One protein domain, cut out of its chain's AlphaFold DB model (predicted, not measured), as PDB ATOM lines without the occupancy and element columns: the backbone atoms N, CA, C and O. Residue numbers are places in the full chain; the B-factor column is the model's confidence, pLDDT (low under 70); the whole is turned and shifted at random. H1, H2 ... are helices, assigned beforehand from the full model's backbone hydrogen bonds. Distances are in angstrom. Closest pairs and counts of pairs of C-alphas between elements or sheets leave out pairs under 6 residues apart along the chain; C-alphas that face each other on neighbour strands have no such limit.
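Overview. This is residues 79 to 176 of the 265 residues of an uncharacterized protein of Colocasia esculenta (UniProt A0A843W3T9). A compact head of helices bears one long straight arm: H1 to H4 and most of H5 make the head, and H6 sticks out from it, running on much the way H5 points. In the head H1 and H2 pack on each other, and H4 crosses residues 132 to 136 of H5, which runs along one side toward the arm. The printed part has 98 residues with six named helices, H1 to H6 in chain order, and no named strand; the class is all helix. The whole is extended, with a radius of gyration of the C-alphas of 20.1 A and spans of 69 by 23 by 22 A; the arm makes much of the length.

Arrangement. H1, residues 82 to 86, touches H2, residues 93 to 105; the closest C-alphas, of Trp 82 and Ala 100, are 4.9 A apart. H3, residues 110 to 115, only just touches H5, residues 129 to 149, with 3 pairs of C-alphas within 8 A; H5 touches H3 with residues 139 to 143 alone, and the closest C-alphas, of Val 113 and Ala 139, are 5.8 A apart. H4, residues 118 to 123, touches H5 at a steep tilt of 62 degrees, opposite ways, closest at the C-alphas of Leu 121 and Arg 132, 6.4 A. H2 and H5 are apart. H6, residues 154 to 176, touches no helix. Every O i to N i+4 pair is within hydrogen-bond range in H1, H2, H4 and H5, against 18 of 19 in H6 and 0 of 2 in H3, where 3 of 3 O i to N i+3 pairs are.

Along the chain. H1 begins at C-alpha 82 (211.701, 255.557, 183.036). H2 is 18.5 A long, H5 30.2 A and H6 33.2 A, ending at C-alpha 176 (266.930, 267.097, 182.045).

Size, cuts and confidence. The C-alphas farthest apart, of Ala 94 and Leu 176, are 69.1 A apart. The printed part has no cut and no long link. Residue 79 and residues 150 to 156 have pLDDT under 70.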
ATOM      1  N   CYS A  79     214.412 258.463 175.081       65.94
ATOM      2  CA  CYS A  79     214.090 258.920 176.407       65.94
ATOM      3  C   CYS A  79     214.552 257.804 177.334       65.94
ATOM      4  O   CYS A  79     214.422 256.622 176.997       65.94
ATOM      5  N   MET A  80     215.134 258.177 178.473       82.62
ATOM      6  CA  MET A  80     215.524 257.206 179.483       82.62
ATOM      7  C   MET A  80     214.369 256.220 179.699       82.62
ATOM      8  O   MET A  80     213.207 256.628 179.737       82.62
ATOM      9  N   ASP A  81     214.673 254.928 179.844       92.06
ATOM     10  CA  ASP A  81     213.648 253.938 180.174       92.06
ATOM     11  C   ASP A  81     213.171 254.157 181.621       92.06
ATOM     12  O   ASP A  81     213.622 253.526 182.585       92.06
ATOM     13  N   TRP A  82     212.270 255.129 181.770       94.50
ATOM     14  CA  TRP A  82     211.701 255.557 183.036       94.50
ATOM     15  C   TRP A  82     210.878 254.449 183.673       94.50
ATOM     16  O   TRP A  82     210.835 254.364 184.899       94.50
ATOM     17  N   TYR A  83     210.281 253.564 182.872       94.94
ATOM     18  CA  TYR A  83     209.559 252.403 183.376       94.94
ATOM     19  C   TYR A  83     210.519 251.408 184.034       94.94
ATOM     20  O   TYR A  83     210.324 251.036 185.195       94.94
ATOM     21  N   ALA A  84     211.605 251.030 183.352       95.00
ATOM     22  CA  ALA A  84     212.620 250.157 183.938       95.00
ATOM     23  C   ALA A  84     213.283 250.797 185.165       95.00
ATOM     24  O   ALA A  84     213.561 250.107 186.149       95.00
ATOM     25  N   TRP A  85     213.483 252.115 185.164       95.25
ATOM     26  CA  TRP A  85     214.014 252.817 186.327       95.25
ATOM     27  C   TRP A  85     213.037 252.796 187.512       95.25
ATOM     28  O   TRP A  85     213.407 252.344 188.598       95.25
ATOM     29  N   LEU A  86     211.782 253.206 187.309       95.88
ATOM     30  CA  LEU A  86     210.747 253.269 188.347       95.88
ATOM     31  C   LEU A  86     210.302 251.887 188.844       95.88
ATOM     32  O   LEU A  86     209.913 251.772 190.006       95.88
ATOM     33  N   SER A  87     210.411 250.827 188.039       96.12
ATOM     34  CA  SER A  87     210.060 249.456 188.457       96.12
ATOM     35  C   SER A  87     210.941 248.914 189.592       96.12
ATOM     36  O   SER A  87     210.576 247.952 190.263       96.12
ATOM     37  N   ARG A  88     212.079 249.565 189.877       94.69
ATOM     38  CA  ARG A  88     212.922 249.290 191.055       94.69
ATOM     39  C   ARG A  88     212.319 249.795 192.366       94.69
ATOM     40  O   ARG A  88     212.800 249.431 193.442       94.69
ATOM     41  N   THR A  89     211.318 250.669 192.300       95.50
ATOM     42  CA  THR A  89     210.563 251.112 193.478       95.50
ATOM     43  C   THR A  89     209.568 250.038 193.928       95.50
ATOM     44  O   THR A  89     209.346 249.042 193.250       95.50
ATOM     45  N   ARG A  90     208.945 250.238 195.094       94.12
ATOM     46  CA  ARG A  90     207.850 249.382 195.591       94.12
ATOM     47  C   ARG A  90     206.463 249.928 195.237       94.12
ATOM     48  O   ARG A  90     205.506 249.692 195.972       94.12
ATOM     49  N   LEU A  91     206.381 250.737 194.184       95.56
ATOM     50  CA  LEU A  91     205.120 251.274 193.689       95.56
ATOM     51  C   LEU A  91     204.365 250.211 192.893       95.56
ATOM     52  O   LEU A  91     204.959 249.267 192.377       95.56
ATOM     53  N   ASP A  92     203.048 250.374 192.817       96.25
ATOM     54  CA  ASP A  92     202.201 249.533 191.976       96.25
ATOM     55  C   ASP A  92     202.640 249.669 190.502       96.25
ATOM     56  O   ASP A  92     202.765 250.804 190.022       96.25
ATOM     57  N   PRO A  93     202.881 248.566 189.767       95.56
ATOM     58  CA  PRO A  93     203.235 248.601 188.349       95.56
ATOM     59  C   PRO A  93     202.312 249.461 187.471       95.56
ATOM     60  O   PRO A  93     202.790 250.054 186.502       95.56
ATOM     61  N   ALA A  94     201.023 249.575 187.814       95.38
ATOM     62  CA  ALA A  94     200.093 250.463 187.111       95.38
ATOM     63  C   ALA A  94     200.491 251.945 187.258       95.38
ATOM     64  O   ALA A  94     200.602 252.668 186.268       95.38
ATOM     65  N   LEU A  95     200.808 252.379 188.482       95.19
ATOM     66  CA  LEU A  95     201.271 253.740 188.771       95.19
ATOM     67  C   LEU A  95     202.654 254.020 188.181       95.19
ATOM     68  O   LEU A  95     202.935 255.131 187.739       95.19
ATOM     69  N   VAL A  96     203.529 253.012 188.170       96.56
ATOM     70  CA  VAL A  96     204.853 253.109 187.546       96.56
ATOM     71  C   VAL A  96     204.725 253.462 186.066       96.56
ATOM     72  O   VAL A  96     205.451 254.332 185.588       96.56
ATOM     73  N   TYR A  97     203.784 252.839 185.355       96.31
ATOM     74  CA  TYR A  97     203.532 253.142 183.949       96.31
ATOM     75  C   TYR A  97     203.020 254.575 183.745       96.31
ATOM     76  O   TYR A  97     203.534 255.297 182.890       96.31
ATOM     77  N   GLU A  98     202.067 255.027 184.563       95.94
ATOM     78  CA  GLU A  98     201.552 256.400 184.493       95.94
ATOM     79  C   GLU A  98     202.650 257.442 184.743       95.94
ATOM     80  O   GLU A  98     202.787 258.398 183.978       95.94
ATOM     81  N   TYR A  99     203.476 257.245 185.772       95.88
ATOM     82  CA  TYR A  99     204.571 258.164 186.080       95.88
ATOM     83  C   TYR A  99     205.686 258.126 185.040       95.88
ATOM     84  O   TYR A  99     206.215 259.183 184.703       95.88
ATOM     85  N   ALA A 100     206.006 256.958 184.479       95.25
ATOM     86  CA  ALA A 100     206.963 256.860 183.383       95.25
ATOM     87  C   ALA A 100     206.507 257.697 182.178       95.25
ATOM     88  O   ALA A 100     207.292 258.475 181.644       95.25
ATOM     89  N   LEU A 101     205.222 257.630 181.809       94.06
ATOM     90  CA  LEU A 101     204.668 258.466 180.739       94.06
ATOM     91  C   LEU A 101     204.755 259.959 181.058       94.06
ATOM     92  O   LEU A 101     205.079 260.751 180.174       94.06
ATOM     93  N   VAL A 102     204.467 260.360 182.299       94.94
ATOM     94  CA  VAL A 102     204.614 261.757 182.734       94.94
ATOM     95  C   VAL A 102     206.071 262.206 182.613       94.94
ATOM     96  O   VAL A 102     206.321 263.294 182.105       94.94
ATOM     97  N   PHE A 103     207.035 261.379 183.016       94.31
ATOM     98  CA  PHE A 103     208.458 261.723 182.947       94.31
ATOM     99  C   PHE A 103     208.949 261.824 181.500       94.31
ATOM    100  O   PHE A 103     209.636 262.786 181.169       94.31
ATOM    101  N   CYS A 104     208.503 260.924 180.616       93.19
ATOM    102  CA  CYS A 104     208.777 261.025 179.181       93.19
ATOM    103  C   CYS A 104     208.183 262.299 178.567       93.19
ATOM    104  O   CYS A 104     208.844 262.973 177.786       93.19
ATOM    105  N   ARG A 105     206.941 262.655 178.926       91.50
ATOM    106  CA  ARG A 105     206.257 263.858 178.412       91.50
ATOM    107  C   ARG A 105     206.894 265.165 178.874       91.50
ATOM    108  O   ARG A 105     206.760 266.163 178.182       91.50
ATOM    109  N   ASN A 106     207.537 265.158 180.038       93.06
ATOM    110  CA  ASN A 106     208.307 266.293 180.543       93.06
ATOM    111  C   ASN A 106     209.770 266.264 180.066       93.06
ATOM    112  O   ASN A 106     210.561 267.075 180.534       93.06
ATOM    113  N   GLU A 107     210.121 265.338 179.162       91.12
ATOM    114  CA  GLU A 107     211.453 265.200 178.562       91.12
ATOM    115  C   GLU A 107     212.585 265.074 179.588       91.12
ATOM    116  O   GLU A 107     213.703 265.527 179.353       91.12
ATOM    117  N   LEU A 108     212.306 264.442 180.732       91.94
ATOM    118  CA  LEU A 108     213.321 264.267 181.763       91.94
ATOM    119  C   LEU A 108     214.441 263.352 181.265       91.94
ATOM    120  O   LEU A 108     214.190 262.303 180.656       91.94
ATOM    121  N   GLU A 109     215.670 263.712 181.617       91.69
ATOM    122  CA  GLU A 109     216.885 262.949 181.343       91.69
ATOM    123  C   GLU A 109     217.428 262.254 182.607       91.69
ATOM    124  O   GLU A 109     217.020 262.513 183.744       91.69
ATOM    125  N   GLU A 110     218.398 261.354 182.426       89.62
ATOM    126  CA  GLU A 110     219.075 260.665 183.535       89.62
ATOM    127  C   GLU A 110     219.776 261.664 184.476       89.62
ATOM    128  O   GLU A 110     219.846 261.472 185.696       89.62
ATOM    129  N   GLU A 111     220.283 262.756 183.913       88.19
ATOM    130  CA  GLU A 111     220.936 263.850 184.618       88.19
ATOM    131  C   GLU A 111     219.978 264.588 185.571       88.19
ATOM    132  O   GLU A 111     220.413 265.068 186.628       88.19
ATOM    133  N   ASP A 112     218.679 264.607 185.265       91.56
ATOM    134  CA  ASP A 112     217.656 265.305 186.050       91.56
ATOM    135  C   ASP A 112     217.294 264.586 187.344       91.56
ATOM    136  O   ASP A 112     216.854 265.220 188.303       91.56
ATOM    137  N   VAL A 113     217.599 263.290 187.450       93.00
ATOM    138  CA  VAL A 113     217.415 262.498 188.680       93.00
ATOM    139  C   VAL A 113     218.144 263.136 189.876       93.00
ATOM    140  O   VAL A 113     217.774 262.944 191.037       93.00
ATOM    141  N   VAL A 114     219.193 263.925 189.625       91.31
ATOM    142  CA  VAL A 114     219.951 264.646 190.660       91.31
ATOM    143  C   VAL A 114     219.173 265.843 191.230       91.31
ATOM    144  O   VAL A 114     219.458 266.258 192.358       91.31
ATOM    145  N   HIS A 115     218.194 266.364 190.500       92.62
ATOM    146  CA  HIS A 115     217.399 267.545 190.849       92.62
ATOM    147  C   HIS A 115     215.989 267.196 191.340       92.62
ATOM    148  O   HIS A 115     215.187 268.088 191.595       92.62
ATOM    149  N   PHE A 116     215.668 265.906 191.475       95.88
ATOM    150  CA  PHE A 116     214.372 265.495 191.997       95.88
ATOM    151  C   PHE A 116     214.219 265.943 193.450       95.88
ATOM    152  O   PHE A 116     214.926 265.462 194.334       95.88
ATOM    153  N   ASP A 117     213.233 266.812 193.662       96.19
ATOM    154  CA  ASP A 117     212.792 267.317 194.957       96.19
ATOM    155  C   ASP A 117     211.290 267.065 195.152       96.19
ATOM    156  O   ASP A 117     210.551 266.740 194.218       96.19
ATOM    157  N   HIS A 118     210.813 267.228 196.388       96.50
ATOM    158  CA  HIS A 118     209.400 267.032 196.723       96.50
ATOM    159  C   HIS A 118     208.463 267.955 195.930       96.50
ATOM    160  O   HIS A 118     207.443 267.482 195.432       96.50
ATOM    161  N   GLU A 119     208.823 269.234 195.801       96.56
ATOM    162  CA  GLU A 119     208.045 270.247 195.071       96.56
ATOM    163  C   GLU A 119     208.034 269.975 193.564       96.56
ATOM    164  O   GLU A 119     207.004 270.102 192.911       96.56
ATOM    165  N   PHE A 120     209.169 269.524 193.025       95.88
ATOM    166  CA  PHE A 120     209.313 269.196 191.611       95.88
ATOM    167  C   PHE A 120     208.441 268.002 191.208       95.88
ATOM    168  O   PHE A 120     207.688 268.052 190.242       95.88
ATOM    169  N   LEU A 121     208.481 266.920 191.989       96.25
ATOM    170  CA  LEU A 121     207.625 265.763 191.728       96.25
ATOM    171  C   LEU A 121     206.137 266.115 191.884       96.25
ATOM    172  O   LEU A 121     205.298 265.586 191.156       96.25
ATOM    173  N   LEU A 122     205.808 267.009 192.820       96.62
ATOM    174  CA  LEU A 122     204.443 267.484 193.020       96.62
ATOM    175  C   LEU A 122     203.942 268.291 191.814       96.62
ATOM    176  O   LEU A 122     202.839 268.015 191.342       96.62
ATOM    177  N   SER A 123     204.739 269.228 191.295       95.25
ATOM    178  CA  SER A 123     204.361 270.063 190.146       95.25
ATOM    179  C   SER A 123     204.185 269.264 188.853       95.25
ATOM    180  O   SER A 123     203.355 269.626 188.025       95.25
ATOM    181  N   MET A 124     204.886 268.136 188.707       92.62
ATOM    182  CA  MET A 124     204.708 267.215 187.577       92.62
ATOM    183  C   MET A 124     203.468 266.316 187.683       92.62
ATOM    184  O   MET A 124     203.117 265.648 186.715       92.62
ATOM    185  N   GLY A 125     202.804 266.270 188.842       92.94
ATOM    186  CA  GLY A 125     201.587 265.476 189.044       92.94
ATOM    187  C   GLY A 125     201.740 264.256 189.957       92.94
ATOM    188  O   GLY A 125     200.798 263.479 190.100       92.94
ATOM    189  N   VAL A 126     202.874 264.084 190.646       95.50
ATOM    190  CA  VAL A 126     203.022 263.057 191.694       95.50
ATOM    191  C   VAL A 126     202.507 263.614 193.028       95.50
ATOM    192  O   VAL A 126     203.266 263.971 193.931       95.50
ATOM    193  N   SER A 127     201.185 263.706 193.177       94.69
ATOM    194  CA  SER A 127     200.524 264.307 194.350       94.69
ATOM    195  C   SER A 127     200.523 263.425 195.605       94.69
ATOM    196  O   SER A 127     200.430 263.935 196.728       94.69
ATOM    197  N   VAL A 128     200.746 262.118 195.464       96.44
ATOM    198  CA  VAL A 128     200.798 261.181 196.594       96.44
ATOM    199  C   VAL A 128     202.156 261.245 197.296       96.44
ATOM    200  O   VAL A 128     203.190 260.882 196.731       96.44
ATOM    201  N   ALA A 129     202.158 261.657 198.568       97.06
ATOM    202  CA  ALA A 129     203.381 261.843 199.356       97.06
ATOM    203  C   ALA A 129     204.244 260.575 199.445       97.06
ATOM    204  O   ALA A 129     205.462 260.637 199.272       97.06
ATOM    205  N   LYS A 130     203.609 259.413 199.646       96.88
ATOM    206  CA  LYS A 130     204.291 258.112 199.675       96.88
ATOM    207  C   LYS A 130     205.044 257.835 198.369       96.88
ATOM    208  O   LYS A 130     206.178 257.373 198.414       96.88
ATOM    209  N   HIS A 131     204.445 258.148 197.220       97.25
ATOM    210  CA  HIS A 131     205.063 257.881 195.921       97.25
ATOM    211  C   HIS A 131     206.265 258.786 195.679       97.25
ATOM    212  O   HIS A 131     207.328 258.296 195.303       97.25
ATOM    213  N   ARG A 132     206.145 260.080 196.011       96.75
ATOM    214  CA  ARG A 132     207.284 261.009 195.963       96.75
ATOM    215  C   ARG A 132     208.459 260.505 196.800       96.75
ATOM    216  O   ARG A 132     209.594 260.552 196.342       96.75
ATOM    217  N   LEU A 133     208.195 259.994 198.005       97.38
ATOM    218  CA  LEU A 133     209.239 259.463 198.884       97.38
ATOM    219  C   LEU A 133     209.941 258.228 198.303       97.38
ATOM    220  O   LEU A 133     211.166 258.146 198.384       97.38
ATOM    221  N   GLU A 134     209.206 257.291 197.702       97.38
ATOM    222  CA  GLU A 134     209.806 256.116 197.052       97.38
ATOM    223  C   GLU A 134     210.680 256.512 195.852       97.38
ATOM    224  O   GLU A 134     211.804 256.023 195.715       97.38
ATOM    225  N   ILE A 135     210.220 257.463 195.032       96.69
ATOM    226  CA  ILE A 135     210.979 257.980 193.883       96.69
ATOM    227  C   ILE A 135     212.253 258.699 194.350       96.69
ATOM    228  O   ILE A 135     213.339 258.442 193.831       96.69
ATOM    229  N   LEU A 136     212.168 259.544 195.383       96.81
ATOM    230  CA  LEU A 136     213.335 260.235 195.948       96.81
ATOM    231  C   LEU A 136     214.332 259.271 196.589       96.81
ATOM    232  O   LEU A 136     215.549 259.450 196.489       96.81
ATOM    233  N   LYS A 137     213.836 258.210 197.228       96.50
ATOM    234  CA  LYS A 137     214.676 257.151 197.784       96.50
ATOM    235  C   LYS A 137     215.450 256.427 196.682       96.50
ATOM    236  O   LYS A 137     216.653 256.201 196.853       96.50
ATOM    237  N   LEU A 138     214.795 256.121 195.562       96.25
ATOM    238  CA  LEU A 138     215.437 255.539 194.385       96.25
ATOM    239  C   LEU A 138     216.471 256.497 193.776       96.25
ATOM    240  O   LEU A 138     217.610 256.091 193.552       96.25
ATOM    241  N   ALA A 139     216.140 257.781 193.612       95.19
ATOM    242  CA  ALA A 139     217.074 258.804 193.131       95.19
ATOM    243  C   ALA A 139     218.329 258.916 194.018       95.19
ATOM    244  O   ALA A 139     219.464 259.010 193.535       95.19
ATOM    245  N   GLY A 140     218.159 258.826 195.341       94.12
ATOM    246  CA  GLY A 140     219.266 258.783 196.295       94.12
ATOM    247  C   GLY A 140     220.135 257.526 196.162       94.12
ATOM    248  O   GLY A 140     221.363 257.598 196.298       94.12
ATOM    249  N   GLU A 141     219.529 256.370 195.887       92.88
ATOM    250  CA  GLU A 141     220.252 255.131 195.598       92.88
ATOM    251  C   GLU A 141     221.039 255.223 194.293       92.88
ATOM    252  O   GLU A 141     222.228 254.889 194.286       92.88
ATOM    253  N   GLU A 142     220.426 255.756 193.242       91.50
ATOM    254  CA  GLU A 142     221.057 255.932 191.942       91.50
ATOM    255  C   GLU A 142     222.250 256.895 192.047       91.50
ATOM    256  O   GLU A 142     223.355 256.571 191.620       91.50
ATOM    257  N   ARG A 143     222.132 257.996 192.802       88.81
ATOM    258  CA  ARG A 143     223.271 258.884 193.114       88.81
ATOM    259  C   ARG A 143     224.416 258.165 193.833       88.81
ATOM    260  O   ARG A 143     225.593 258.456 193.600       88.81
ATOM    261  N   ARG A 144     224.115 257.241 194.750       89.50
ATOM    262  CA  ARG A 144     225.147 256.407 195.400       89.50
ATOM    263  C   ARG A 144     225.767 255.430 194.405       89.50
ATOM    264  O   ARG A 144     226.981 255.240 194.441       89.50
ATOM    265  N   ARG A 145     224.962 254.840 193.521       88.06
ATOM    266  CA  ARG A 145     225.408 253.956 192.441       88.06
ATOM    267  C   ARG A 145     226.354 254.691 191.488       88.06
ATOM    268  O   ARG A 145     227.472 254.215 191.320       88.06
ATOM    269  N   TRP A 146     226.006 255.888 191.014       83.31
ATOM    270  CA  TRP A 146     226.874 256.736 190.184       83.31
ATOM    271  C   TRP A 146     228.208 257.066 190.846       83.31
ATOM    272  O   TRP A 146     229.260 256.963 190.214       83.31
ATOM    273  N   ARG A 147     228.183 257.410 192.140       82.69
ATOM    274  CA  ARG A 147     229.406 257.665 192.914       82.69
ATOM    275  C   ARG A 147     230.300 256.428 193.030       82.69
ATOM    276  O   ARG A 147     231.512 256.570 192.955       82.69
ATOM    277  N   ARG A 148     229.719 255.233 193.198       82.88
ATOM    278  CA  ARG A 148     230.468 253.967 193.330       82.88
ATOM    279  C   ARG A 148     231.015 253.446 192.007       82.88
ATOM    280  O   ARG A 148     232.164 253.032 191.959       82.88
ATOM    281  N   LEU A 149     230.207 253.475 190.950       76.56
ATOM    282  CA  LEU A 149     230.626 253.080 189.600       76.56
ATOM    283  C   LEU A 149     231.582 254.092 188.971       76.56
ATOM    284  O   LEU A 149     232.146 253.825 187.916       76.56
ATOM    285  N   GLY A 150     231.765 255.246 189.619       62.62
ATOM    286  CA  GLY A 150     232.723 256.249 189.210       62.62
ATOM    287  C   GLY A 150     232.512 256.654 187.764       62.62
ATOM    288  O   GLY A 150     233.519 256.779 187.078       62.62
ATOM    289  N   ARG A 151     231.253 256.822 187.300       59.25
ATOM    290  CA  ARG A 151     230.945 257.396 185.974       59.25
ATOM    291  C   ARG A 151     231.672 258.734 185.954       59.25
ATOM    292  O   ARG A 151     231.235 259.665 186.640       59.25
ATOM    293  N   PRO A 152     232.844 258.835 185.305       55.41
ATOM    294  CA  PRO A 152     233.622 260.038 185.442       55.41
ATOM    295  C   PRO A 152     232.829 261.062 184.665       55.41
ATOM    296  O   PRO A 152     232.577 260.862 183.474       55.41
ATOM    297  N   ARG A 153     232.457 262.164 185.318       62.06
ATOM    298  CA  ARG A 153     232.119 263.366 184.561       62.06
ATOM    299  C   ARG A 153     233.219 263.529 183.500       62.06
ATOM    300  O   ARG A 153     234.385 263.323 183.847       62.06
ATOM    301  N   PRO A 154     232.907 263.841 182.236       67.69
ATOM    302  CA  PRO A 154     233.916 263.979 181.178       67.69
ATOM    303  C   PRO A 154     235.123 264.825 181.626       67.69
ATOM    304  O   PRO A 154     236.277 264.493 181.368       67.69
ATOM    305  N   VAL A 155     234.847 265.833 182.454       67.62
ATOM    306  CA  VAL A 155     235.820 266.696 183.129       67.62
ATOM    307  C   VAL A 155     236.765 265.944 184.082       67.62
ATOM    308  O   VAL A 155     237.957 266.216 184.101       67.62
ATOM    309  N   ALA A 156     236.292 264.957 184.844       69.31
ATOM    310  CA  ALA A 156     237.130 264.143 185.729       69.31
ATOM    311  C   ALA A 156     238.110 263.242 184.951       69.31
ATOM    312  O   ALA A 156     239.246 263.056 185.382       69.31
ATOM    313  N   ARG A 157     237.707 262.726 183.777       74.12
ATOM    314  CA  ARG A 157     238.622 262.034 182.844       74.12
ATOM    315  C   ARG A 157     239.676 262.992 182.297       74.12
ATOM    316  O   ARG A 157     240.851 262.634 182.264       74.12
ATOM    317  N   LEU A 158     239.262 264.203 181.924       79.12
ATOM    318  CA  LEU A 158     240.156 265.251 181.434       79.12
ATOM    319  C   LEU A 158     241.192 265.653 182.495       79.12
ATOM    320  O   LEU A 158     242.382 265.690 182.207       79.12
ATOM    321  N   LEU A 159     240.758 265.873 183.740       81.94
ATOM    322  CA  LEU A 159     241.640 266.203 184.863       81.94
ATOM    323  C   LEU A 159     242.606 265.057 185.183       81.94
ATOM    324  O   LEU A 159     243.799 265.289 185.359       81.94
ATOM    325  N   ALA A 160     242.135 263.806 185.173       79.38
ATOM    326  CA  ALA A 160     243.003 262.648 185.375       79.38
ATOM    327  C   ALA A 160     244.044 262.488 184.252       79.38
ATOM    328  O   ALA A 160     245.188 262.110 184.520       79.38
ATOM    329  N   ALA A 161     243.674 262.784 183.002       82.81
ATOM    330  CA  ALA A 161     244.605 262.816 181.878       82.81
ATOM    331  C   ALA A 161     245.622 263.957 182.033       82.81
ATOM    332  O   ALA A 161     246.823 263.711 181.940       82.81
ATOM    333  N   ALA A 162     245.168 265.164 182.379       87.06
ATOM    334  CA  ALA A 162     246.032 266.309 182.647       87.06
ATOM    335  C   ALA A 162     247.037 266.016 183.774       87.06
ATOM    336  O   ALA A 162     248.227 266.291 183.632       87.06
ATOM    337  N   ASP A 163     246.606 265.366 184.856       84.31
ATOM    338  CA  ASP A 163     247.486 264.966 185.956       84.31
ATOM    339  C   ASP A 163     248.495 263.880 185.566       84.31
ATOM    340  O   ASP A 163     249.587 263.816 186.145       84.31
ATOM    341  N   ARG A 164     248.173 263.003 184.606       85.62
ATOM    342  CA  ARG A 164     249.150 262.057 184.039       85.62
ATOM    343  C   ARG A 164     250.195 262.797 183.212       85.62
ATOM    344  O   ARG A 164     251.386 262.539 183.391       85.62
ATOM    345  N   THR A 165     249.774 263.757 182.394       90.19
ATOM    346  CA  THR A 165     250.675 264.587 181.587       90.19
ATOM    347  C   THR A 165     251.595 265.427 182.472       90.19
ATOM    348  O   THR A 165     252.810 265.388 182.295       90.19
ATOM    349  N   ARG A 166     251.066 266.089 183.510       89.38
ATOM    350  CA  ARG A 166     251.867 266.853 184.488       89.38
ATOM    351  C   ARG A 166     252.901 265.979 185.194       89.38
ATOM    352  O   ARG A 166     254.055 266.379 185.328       89.38
ATOM    353  N   ARG A 167     252.523 264.762 185.606       87.00
ATOM    354  CA  ARG A 167     253.449 263.800 186.232       87.00
ATOM    355  C   ARG A 167     254.540 263.317 185.277       87.00
ATOM    356  O   ARG A 167     255.668 263.107 185.724       87.00
ATOM    357  N   CYS A 168     254.221 263.141 183.996       82.81
ATOM    358  CA  CYS A 168     255.191 262.778 182.967       82.81
ATOM    359  C   CYS A 168     256.183 263.924 182.716       82.81
ATOM    360  O   CYS A 168     257.388 263.724 182.858       82.81
ATOM    361  N   LEU A 169     255.688 265.147 182.501       89.31
ATOM    362  CA  LEU A 169     256.517 266.341 182.308       89.31
ATOM    363  C   LEU A 169     257.431 266.616 183.508       89.31
ATOM    364  O   LEU A 169     258.618 266.876 183.336       89.31
ATOM    365  N   ALA A 170     256.926 266.463 184.734       88.00
ATOM    366  CA  ALA A 170     257.740 266.596 185.940       88.00
ATOM    367  C   ALA A 170     258.849 265.530 186.051       88.00
ATOM    368  O   ALA A 170     259.845 265.746 186.742       88.00
ATOM    369  N   ARG A 171     258.711 264.354 185.418       84.00
ATOM    370  CA  ARG A 171     259.823 263.390 185.295       84.00
ATOM    371  C   ARG A 171     260.805 263.808 184.209       84.00
ATOM    372  O   ARG A 171     262.001 263.764 184.472       84.00
ATOM    373  N   CYS A 172     260.321 264.248 183.048       80.81
ATOM    374  CA  CYS A 172     261.175 264.724 181.959       80.81
ATOM    375  C   CYS A 172     262.058 265.894 182.413       80.81
ATOM    376  O   CYS A 172     263.270 265.842 182.240       80.81
ATOM    377  N   LEU A 173     261.484 266.889 183.095       86.38
ATOM    378  CA  LEU A 173     262.229 268.041 183.610       86.38
ATOM    379  C   LEU A 173     263.288 267.646 184.647       86.38
ATOM    380  O   LEU A 173     264.394 268.169 184.603       86.38
ATOM    381  N   ARG A 174     262.996 266.678 185.527       79.00
ATOM    382  CA  ARG A 174     263.984 266.155 186.491       79.00
ATOM    383  C   ARG A 174     265.118 265.377 185.822       79.00
ATOM    384  O   ARG A 174     266.251 265.451 186.278       79.00
ATOM    385  N   SER A 175     264.819 264.646 184.749       73.62
ATOM    386  CA  SER A 175     265.837 263.952 183.952       73.62
ATOM    387  C   SER A 175     266.737 264.934 183.205       73.62
ATOM    388  O   SER A 175     267.932 264.695 183.090       73.62
ATOM    389  N   LEU A 176     266.176 266.046 182.724       72.81
ATOM    390  CA  LEU A 176     266.930 267.097 182.045       72.81
ATOM    391  C   LEU A 176     267.785 267.899 183.035       72.81
ATOM    392  O   LEU A 176     268.956 268.136 182.767       72.81
TER     393      LEU A 176